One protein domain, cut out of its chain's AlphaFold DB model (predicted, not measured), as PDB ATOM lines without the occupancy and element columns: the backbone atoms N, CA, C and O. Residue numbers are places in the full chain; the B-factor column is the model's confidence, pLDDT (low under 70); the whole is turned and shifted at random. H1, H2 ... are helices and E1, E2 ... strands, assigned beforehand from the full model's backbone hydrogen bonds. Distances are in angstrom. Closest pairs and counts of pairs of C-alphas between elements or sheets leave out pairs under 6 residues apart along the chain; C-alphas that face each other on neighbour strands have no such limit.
ATOM      1  N   PRO A   2      43.854 341.753 130.756       52.19
ATOM      2  CA  PRO A   2      43.085 342.617 131.644       52.19
ATOM      3  C   PRO A   2      43.151 344.028 131.061       52.19
ATOM      4  O   PRO A   2      44.216 344.458 130.624       52.19
ATOM      5  N   ILE A   3      42.017 344.715 130.985       59.12
ATOM      6  CA  ILE A   3      42.001 346.129 130.626       59.12
ATOM      7  C   ILE A   3      42.678 346.837 131.801       59.12
ATOM      8  O   ILE A   3      42.093 346.949 132.877       59.12
ATOM      9  N   GLU A   4      43.949 347.203 131.642       63.44
ATOM     10  CA  GLU A   4      44.652 348.024 132.622       63.44
ATOM     11  C   GLU A   4      43.977 349.395 132.639       63.44
ATOM     12  O   GLU A   4      44.196 350.236 131.768       63.44
ATOM     13  N   HIS A   5      43.090 349.601 133.611       79.75
ATOM     14  CA  HIS A   5      42.510 350.910 133.865       79.75
ATOM     15  C   HIS A   5      43.597 351.848 134.382       79.75
ATOM     16  O   HIS A   5      44.370 351.491 135.276       79.75
ATOM     17  N   PHE A   6      43.647 353.062 133.835       85.12
ATOM     18  CA  PHE A   6      44.586 354.078 134.295       85.12
ATOM     19  C   PHE A   6      44.318 354.385 135.785       85.12
ATOM     20  O   PHE A   6      43.165 354.634 136.161       85.12
ATOM     21  N   PRO A   7      45.331 354.374 136.673       84.44
ATOM     22  CA  PRO A   7      45.121 354.678 138.085       84.44
ATOM     23  C   PRO A   7      44.445 356.041 138.272       84.44
ATOM     24  O   PRO A   7      44.896 357.045 137.731       84.44
ATOM     25  N   MET A   8      43.356 356.081 139.045       87.12
ATOM     26  CA  MET A   8      42.560 357.299 139.268       87.12
ATOM     27  C   MET A   8      41.996 357.934 137.975       87.12
ATOM     28  O   MET A   8      41.739 359.138 137.954       87.12
ATOM     29  N   GLU A   9      41.750 357.149 136.913       90.38
ATOM     30  CA  GLU A   9      41.185 357.603 135.622       90.38
ATOM     31  C   GLU A   9      39.988 358.547 135.787       90.38
ATOM     32  O   GLU A   9      39.939 359.614 135.173       90.38
ATOM     33  N   ARG A  10      39.056 358.189 136.676       91.12
ATOM     34  CA  ARG A  10      37.858 358.978 137.006       91.12
ATOM     35  C   ARG A  10      38.168 360.432 137.364       91.12
ATOM     36  O   ARG A  10      37.400 361.326 137.033       91.12
ATOM     37  N   TYR A  11      39.278 360.659 138.056       91.75
ATOM     38  CA  TYR A  11      39.639 361.960 138.612       91.75
ATOM     39  C   TYR A  11      40.647 362.702 137.733       91.75
ATOM     40  O   TYR A  11      40.549 363.915 137.585       91.75
ATOM     41  N   ILE A  12      41.599 361.981 137.131       89.94
ATOM     42  CA  ILE A  12      42.682 362.580 136.337       89.94
ATOM     43  C   ILE A  12      42.274 362.771 134.872       89.94
ATOM     44  O   ILE A  12      42.563 363.814 134.295       89.94
ATOM     45  N   ILE A  13      41.611 361.779 134.268       91.25
ATOM     46  CA  ILE A  13      41.266 361.777 132.837       91.25
ATOM     47  C   ILE A  13      39.833 362.262 132.633       91.25
ATOM     48  O   ILE A  13      39.584 363.137 131.811       91.25
ATOM     49  N   GLN A  14      38.886 361.710 133.394       91.62
ATOM     50  CA  GLN A  14      37.463 362.042 133.260       91.62
ATOM     51  C   GLN A  14      37.076 363.310 134.040       91.62
ATOM     52  O   GLN A  14      35.981 363.832 133.849       91.62
ATOM     53  N   VAL A  15      37.970 363.813 134.905       89.69
ATOM     54  CA  VAL A  15      37.815 365.061 135.679       89.69
ATOM     55  C   VAL A  15      36.504 365.101 136.481       89.69
ATOM     56  O   VAL A  15      35.872 366.145 136.649       89.69
ATOM     57  N   LEU A  16      36.070 363.950 137.001       88.75
ATOM     58  CA  LEU A  16      34.901 363.892 137.871       88.75
ATOM     59  C   LEU A  16      35.227 364.564 139.207       88.75
ATOM     60  O   LEU A  16      36.199 364.215 139.872       88.75
ATOM     61  N   THR A  17      34.403 365.527 139.614       86.00
ATOM     62  CA  THR A  17      34.604 366.293 140.855       86.00
ATOM     63  C   THR A  17      33.951 365.648 142.076       86.00
ATOM     64  O   THR A  17      34.310 365.983 143.205       86.00
ATOM     65  N   ASP A  18      33.020 364.717 141.863       87.56
ATOM     66  CA  ASP A  18      32.392 363.942 142.929       87.56
ATOM     67  C   ASP A  18      33.325 362.819 143.392       87.56
ATOM     68  O   ASP A  18      33.575 361.843 142.676       87.56
ATOM     69  N   THR A  19      33.878 362.988 144.590       87.31
ATOM     70  CA  THR A  19      34.836 362.059 145.192       87.31
ATOM     71  C   THR A  19      34.133 361.116 146.150       87.31
ATOM     72  O   THR A  19      33.402 361.561 147.038       87.31
ATOM     73  N   ARG A  20      34.425 359.822 146.043       92.38
ATOM     74  CA  ARG A  20      33.874 358.805 146.945       92.38
ATOM     75  C   ARG A  20      34.741 358.624 148.188       92.38
ATOM     76  O   ARG A  20      35.918 358.996 148.176       92.38
ATOM     77  N   PRO A  21      34.201 358.016 149.255       94.69
ATOM     78  CA  PRO A  21      35.028 357.547 150.349       94.69
ATOM     79  C   PRO A  21      36.012 356.450 149.923       94.69
ATOM     80  O   PRO A  21      35.686 355.660 149.036       94.69
ATOM     81  N   PRO A  22      37.184 356.351 150.576       93.00
ATOM     82  CA  PRO A  22      38.091 355.227 150.400       93.00
ATOM     83  C   PRO A  22      37.402 353.892 150.680       93.00
ATOM     84  O   PRO A  22      36.641 353.765 151.640       93.00
ATOM     85  N   GLN A  23      37.733 352.869 149.892       91.56
ATOM     86  CA  GLN A  23      37.104 351.549 149.985       91.56
ATOM     87  C   GLN A  23      37.202 350.924 151.387       91.56
ATOM     88  O   GLN A  23      36.268 350.259 151.829       91.56
ATOM     89  N   TYR A  24      38.292 351.174 152.120       92.12
ATOM     90  CA  TYR A  24      38.460 350.652 153.478       92.12
ATOM     91  C   TYR A  24      37.457 351.237 154.489       92.12
ATOM     92  O   TYR A  24      37.181 350.581 155.488       92.12
ATOM     93  N   LEU A  25      36.870 352.414 154.228       93.31
ATOM     94  CA  LEU A  25      35.812 353.002 155.063       93.31
ATOM     95  C   LEU A  25      34.413 352.462 154.746       93.31
ATOM     96  O   LEU A  25      33.483 352.715 155.508       93.31
ATOM     97  N   LEU A  26      34.257 351.744 153.630       91.06
ATOM     98  CA  LEU A  26      32.985 351.192 153.154       91.06
ATOM     99  C   LEU A  26      32.793 349.716 153.544       91.06
ATOM    100  O   LEU A  26      31.897 349.051 153.025       91.06
ATOM    101  N   LYS A  27      33.647 349.184 154.426       87.06
ATOM    102  CA  LYS A  27      33.509 347.826 154.968       87.06
ATOM    103  C   LYS A  27      32.209 347.698 155.775       87.06
ATOM    104  O   LYS A  27      31.706 348.686 156.304       87.06
ATOM    105  N   ILE A  28      31.685 346.470 155.864       79.88
ATOM    106  CA  ILE A  28      30.457 346.155 156.619       79.88
ATOM    107  C   ILE A  28      30.625 346.553 158.088       79.88
ATOM    108  O   ILE A  28      29.752 347.207 158.653       79.88
ATOM    109  N   ASP A  29      31.771 346.202 158.674       85.00
ATOM    110  CA  ASP A  29      32.111 346.608 160.030       85.00
ATOM    111  C   ASP A  29      32.570 348.072 160.047       85.00
ATOM    112  O   ASP A  29      33.540 348.420 159.356       85.00
ATOM    113  N   PRO A  30      31.906 348.948 160.828       83.88
ATOM    114  CA  PRO A  30      32.253 350.356 160.871       83.88
ATOM    115  C   PRO A  30      33.675 350.565 161.388       83.88
ATOM    116  O   PRO A  30      34.037 350.163 162.493       83.88
ATOM    117  N   VAL A  31      34.470 351.265 160.589       89.94
ATOM    118  CA  VAL A  31      35.847 351.619 160.921       89.94
ATOM    119  C   VAL A  31      35.871 352.960 161.650       89.94
ATOM    120  O   VAL A  31      35.314 353.936 161.162       89.94
ATOM    121  N   PHE A  32      36.522 353.039 162.808       93.38
ATOM    122  CA  PHE A  32      36.562 354.261 163.618       93.38
ATOM    123  C   PHE A  32      37.936 354.915 163.576       93.38
ATOM    124  O   PHE A  32      38.950 354.227 163.634       93.38
ATOM    125  N   TYR A  33      37.960 356.246 163.554       94.88
ATOM    126  CA  TYR A  33      39.177 357.024 163.762       94.88
ATOM    127  C   TYR A  33      39.229 357.548 165.188       94.88
ATOM    128  O   TYR A  33      38.215 357.989 165.725       94.88
ATOM    129  N   THR A  34      40.424 357.549 165.768       93.62
ATOM    130  CA  THR A  34      40.764 358.256 166.999       93.62
ATOM    131  C   THR A  34      41.660 359.441 166.650       93.62
ATOM    132  O   THR A  34      42.793 359.271 166.194       93.62
ATOM    133  N   ILE A  35      41.152 360.657 166.853       93.06
ATOM    134  CA  ILE A  35      41.868 361.916 166.603       93.06
ATOM    135  C   ILE A  35      41.701 362.803 167.834       93.06
ATOM    136  O   ILE A  35      40.580 363.001 168.289       93.06
ATOM    137  N   GLU A  36      42.806 363.318 168.390       87.19
ATOM    138  CA  GLU A  36      42.787 364.190 169.584       87.19
ATOM    139  C   GLU A  36      41.929 363.602 170.727       87.19
ATOM    140  O   GLU A  36      41.118 364.288 171.338       87.19
ATOM    141  N   ARG A  37      42.097 362.294 170.989       82.00
ATOM    142  CA  ARG A  37      41.360 361.501 171.999       82.00
ATOM    143  C   ARG A  37      39.858 361.315 171.723       82.00
ATOM    144  O   ARG A  37      39.175 360.671 172.509       82.00
ATOM    145  N   THR A  38      39.348 361.795 170.590       86.19
ATOM    146  CA  THR A  38      37.960 361.572 170.168       86.19
ATOM    147  C   THR A  38      37.887 360.407 169.192       86.19
ATOM    148  O   THR A  38      38.494 360.463 168.121       86.19
ATOM    149  N   ARG A  39      37.114 359.370 169.537       92.50
ATOM    150  CA  ARG A  39      36.824 358.234 168.653       92.50
ATOM    151  C   ARG A  39      35.482 358.428 167.950       92.50
ATOM    152  O   ARG A  39      34.469 358.639 168.608       92.50
ATOM    153  N   PHE A  40      35.460 358.366 166.622       93.88
ATOM    154  CA  PHE A  40      34.242 358.561 165.833       93.88
ATOM    155  C   PHE A  40      34.320 357.868 164.469       93.88
ATOM    156  O   PHE A  40      35.396 357.501 164.000       93.88
ATOM    157  N   TRP A  41      33.163 357.664 163.841       94.06
ATOM    158  CA  TRP A  41      33.088 357.135 162.482       94.06
ATOM    159  C   TRP A  41      33.396 358.262 161.480       94.06
ATOM    160  O   TRP A  41      32.658 359.250 161.463       94.06
ATOM    161  N   PRO A  42      34.452 358.165 160.649       93.81
ATOM    162  CA  PRO A  42      34.907 359.261 159.793       93.81
ATOM    163  C   PRO A  42      33.887 359.683 158.727       93.81
ATOM    164  O   PRO A  42      33.905 360.839 158.310       93.81
ATOM    165  N   LEU A  43      32.960 358.804 158.327       92.25
ATOM    166  CA  LEU A  43      31.872 359.172 157.408       92.25
ATOM    167  C   LEU A  43      30.780 360.021 158.082       92.25
ATOM    168  O   LEU A  43      30.011 360.683 157.394       92.25
ATOM    169  N   ASN A  44      30.756 360.074 159.418       92.50
ATOM    170  CA  ASN A  44      29.927 360.991 160.196       92.50
ATOM    171  C   ASN A  44      30.802 362.033 160.917       92.50
ATOM    172  O   ASN A  44      30.955 362.036 162.145       92.50
ATOM    173  N   TRP A  45      31.404 362.921 160.122       92.50
ATOM    174  CA  TRP A  45      32.371 363.914 160.600       92.50
ATOM    175  C   TRP A  45      31.770 365.018 161.481       92.50
ATOM    176  O   TRP A  45      32.460 365.516 162.375       92.50
ATOM    177  N   GLY A  46      30.492 365.367 161.295       90.25
ATOM    178  CA  GLY A  46      29.822 366.456 162.023       90.25
ATOM    179  C   GLY A  46      30.568 367.798 161.934       90.25
ATOM    180  O   GLY A  46      31.310 368.037 160.983       90.25
ATOM    181  N   ASP A  47      30.431 368.637 162.964       87.31
ATOM    182  CA  ASP A  47      31.072 369.964 163.054       87.31
ATOM    183  C   ASP A  47      32.439 369.939 163.767       87.31
ATOM    184  O   ASP A  47      32.866 370.921 164.383       87.31
ATOM    185  N   ARG A  48      33.134 368.795 163.744       89.19
ATOM    186  CA  ARG A  48      34.393 368.613 164.480       89.19
ATOM    187  C   ARG A  48      35.490 369.522 163.925       89.19
ATOM    188  O   ARG A  48      35.800 369.483 162.733       89.19
ATOM    189  N   GLN A  49      36.123 370.275 164.821       88.69
ATOM    190  CA  GLN A  49      37.315 371.071 164.547       88.69
ATOM    191  C   GLN A  49      38.479 370.543 165.377       88.69
ATOM    192  O   GLN A  49      38.323 370.274 166.567       88.69
ATOM    193  N   PHE A  50      39.639 370.411 164.745       88.94
ATOM    194  CA  PHE A  50      40.842 369.895 165.386       88.94
ATOM    195  C   PHE A  50      41.819 371.022 165.700       88.94
ATOM    196  O   PHE A  50      41.943 371.994 164.947       88.94
ATOM    197  N   TYR A  51      42.537 370.877 166.810       83.62
ATOM    198  CA  TYR A  51      43.419 371.909 167.336       83.62
ATOM    199  C   TYR A  51      44.503 372.330 166.331       83.62
ATOM    200  O   TYR A  51      45.077 371.511 165.608       83.62
ATOM    201  N   GLY A  52      44.817 373.626 166.288       85.19
ATOM    202  CA  GLY A  52      45.879 374.158 165.431       85.19
ATOM    203  C   GLY A  52      45.560 374.152 163.932       85.19
ATOM    204  O   GLY A  52      46.476 374.314 163.129       85.19
ATOM    205  N   LEU A  53      44.294 373.963 163.544       92.12
ATOM    206  CA  LEU A  53      43.826 374.127 162.168       92.12
ATOM    207  C   LEU A  53      42.806 375.262 162.089       92.12
ATOM    208  O   LEU A  53      41.875 375.331 162.889       92.12
ATOM    209  N   ASN A  54      42.951 376.132 161.090       92.44
ATOM    210  CA  ASN A  54      41.885 377.066 160.731       92.44
ATOM    211  C   ASN A  54      40.747 376.343 159.980       92.44
ATOM    212  O   ASN A  54      40.835 375.150 159.683       92.44
ATOM    213  N   GLU A  55      39.664 377.051 159.661       93.19
ATOM    214  CA  GLU A  55      38.494 376.454 159.002       93.19
ATOM    215  C   GLU A  55      38.840 375.782 157.657       93.19
ATOM    216  O   GLU A  55      38.439 374.646 157.404       93.19
ATOM    217  N   ALA A  56      39.633 376.445 156.809       93.56
ATOM    218  CA  ALA A  56      40.033 375.905 155.509       93.56
ATOM    219  C   ALA A  56      40.916 374.653 155.651       93.56
ATOM    220  O   ALA A  56      40.727 373.665 154.940       93.56
ATOM    221  N   GLN A  57      41.850 374.663 156.604       95.69
ATOM    222  CA  GLN A  57      42.702 373.519 156.910       95.69
ATOM    223  C   GLN A  57      41.908 372.359 157.522       95.69
ATOM    224  O   GLN A  57      42.194 371.215 157.187       95.69
ATOM    225  N   ASN A  58      40.893 372.622 158.354       95.38
ATOM    226  CA  ASN A  58      39.987 371.589 158.872       95.38
ATOM    227  C   ASN A  58      39.198 370.919 157.738       95.38
ATOM    228  O   ASN A  58      39.152 369.693 157.673       95.38
ATOM    229  N   LYS A  59      38.653 371.699 156.794       94.56
ATOM    230  CA  LYS A  59      37.969 371.155 155.604       94.56
ATOM    231  C   LYS A  59      38.909 370.308 154.740       94.56
ATOM    232  O   LYS A  59      38.524 369.238 154.266       94.56
ATOM    233  N   ALA A  60      40.150 370.756 154.553       96.38
ATOM    234  CA  ALA A  60      41.170 370.006 153.823       96.38
ATOM    235  C   ALA A  60      41.588 368.719 154.558       96.38
ATOM    236  O   ALA A  60      41.723 367.670 153.932       96.38
ATOM    237  N   PHE A  61      41.730 368.779 155.884       97.19
ATOM    238  CA  PHE A  61      42.033 367.638 156.748       97.19
ATOM    239  C   PHE A  61      40.929 366.575 156.691       97.19
ATOM    240  O   PHE A  61      41.217 365.410 156.430       97.19
ATOM    241  N   GLN A  62      39.666 366.985 156.840       96.19
ATOM    242  CA  GLN A  62      38.503 366.116 156.652       96.19
ATOM    243  C   GLN A  62      38.512 365.482 155.261       96.19
ATOM    244  O   GLN A  62      38.365 364.269 155.133       96.19
ATOM    245  N   SER A  63      38.707 366.291 154.216       95.62
ATOM    246  CA  SER A  63      38.695 365.814 152.830       95.62
ATOM    247  C   SER A  63      39.763 364.747 152.589       95.62
ATOM    248  O   SER A  63      39.455 363.715 152.006       95.62
ATOM    249  N   ALA A  64      40.986 364.941 153.088       97.06
ATOM    250  CA  ALA A  64      42.065 363.963 152.949       97.06
ATOM    251  C   ALA A  64      41.796 362.631 153.663       97.06
ATOM    252  O   ALA A  64      42.313 361.599 153.252       97.06
ATOM    253  N   LEU A  65      41.020 362.660 154.747       96.69
ATOM    254  CA  LEU A  65      40.747 361.496 155.588       96.69
ATOM    255  C   LEU A  65      39.472 360.740 155.199       96.69
ATOM    256  O   LEU A  65      39.284 359.608 155.640       96.69
ATOM    257  N   THR A  66      38.598 361.356 154.403       95.44
ATOM    258  CA  THR A  66      37.264 360.824 154.079       95.44
ATOM    259  C   THR A  66      37.019 360.631 152.590       95.44
ATOM    260  O   THR A  66      35.979 360.087 152.233       95.44
ATOM    261  N   ARG A  67      37.947 361.041 151.716       95.00
ATOM    262  CA  ARG A  67      37.833 360.909 150.255       95.00
ATOM    263  C   ARG A  67      38.981 360.075 149.709       95.00
ATOM    264  O   ARG A  67      40.117 360.226 150.140       95.00
ATOM    265  N   GLU A  68      38.687 359.218 148.739       93.75
ATOM    266  CA  GLU A  68      39.699 358.399 148.059       93.75
ATOM    267  C   GLU A  68      40.656 359.236 147.198       93.75
ATOM    268  O   GLU A  68      41.774 358.813 146.914       93.75
ATOM    269  N   PHE A  69      40.229 360.443 146.819       93.50
ATOM    270  CA  PHE A  69      41.028 361.417 146.092       93.50
ATOM    271  C   PHE A  69      40.774 362.819 146.651       93.50
ATOM    272  O   PHE A  69      39.627 363.251 146.782       93.50
ATOM    273  N   ALA A  70      41.841 363.543 146.989       93.75
ATOM    274  CA  ALA A  70      41.756 364.896 147.521       93.75
ATOM    275  C   ALA A  70      42.895 365.765 146.980       93.75
ATOM    276  O   ALA A  70      44.059 365.368 146.993       93.75
ATOM    277  N   ILE A  71      42.555 366.982 146.556       92.94
ATOM    278  CA  ILE A  71      43.520 368.004 146.151       92.94
ATOM    279  C   ILE A  71      43.513 369.098 147.214       92.94
ATOM    280  O   ILE A  71      42.497 369.751 147.439       92.94
ATOM    281  N   ILE A  72      44.661 369.311 147.856       94.62
ATOM    282  CA  ILE A  72      44.842 370.371 148.849       94.62
ATOM    283  C   ILE A  72      45.752 371.437 148.256       94.62
ATOM    284  O   ILE A  72      46.928 371.193 147.986       94.62
ATOM    285  N   GLN A  73      45.206 372.636 148.088       93.56
ATOM    286  CA  GLN A  73      45.937 373.792 147.586       93.56
ATOM    287  C   GLN A  73      46.068 374.854 148.672       93.56
ATOM    288  O   GLN A  73      45.210 375.006 149.538       93.56
ATOM    289  N   GLY A  74      47.158 375.610 148.613       91.00
ATOM    290  CA  GLY A  74      47.372 376.742 149.500       91.00
ATOM    291  C   GLY A  74      48.567 377.577 149.041       91.00
ATOM    292  O   GLY A  74      49.563 376.994 148.597       91.00
ATOM    293  N   PRO A  75      48.523 378.915 149.167       91.00
ATOM    294  CA  PRO A  75      49.669 379.793 148.920       91.00
ATOM    295  C   PRO A  75      50.943 379.383 149.690       91.00
ATOM    296  O   PRO A  75      50.874 378.594 150.646       91.00
ATOM    297  N   PRO A  76      52.134 379.873 149.309       89.38
ATOM    298  CA  PRO A  76      53.347 379.712 150.114       89.38
ATOM    299  C   PRO A  76      53.113 380.140 151.575       89.38
ATOM    300  O   PRO A  76      52.376 381.083 151.836       89.38
TER     301      PRO A  76
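What this domain is: This is residues 2 to 76 of the 245 residues of the protein "NFX1-type zinc finger-containing protein 1-like" of Diabrotica virgifera virgifera (western corn rootworm) (UniProt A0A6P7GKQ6). A flat, loose winding of loops with little regular structure holds one longer helix, H3, near its middle, the small hairpin E1-E2 and short helix H1 far out, and free residues 2 to 7 sticking out. The 75 printed residues run H1, H2, E1, E2, H3, a mixed class with only 26 in named elements; the antiparallel sheet's order is E1 - E2. The radius of gyration of the C-alphas is 14.8 A, the spans 45 by 40 by 16 A.

How they stand to each other: E1, residues 33 to 35, and E2, residues 38 to 40, form an antiparallel hairpin at 156 degrees, with N 33 and O 40 2.9 A apart, within hydrogen-bond range. H3, residues 55 to 66, is apart from E1 and has every O i to N i+4 pair within range. H2, residues 23 to 26, is only just apart from H3, closest 8.0 A. H1, residues 9 to 12, is apart from H2 and H3; H1 and H2 are too short for such pairs.

Where its parts are: H3 measures 16.4 A, from C-alpha 55 at (38.494, 376.454, 159.002) to C-alpha 66 at (37.264, 360.824, 154.079).

The domain as a whole: The printed part has no cut. The link E2 to H3 is long, 14 residues. Residues 2 to 4 have pLDDT under 70.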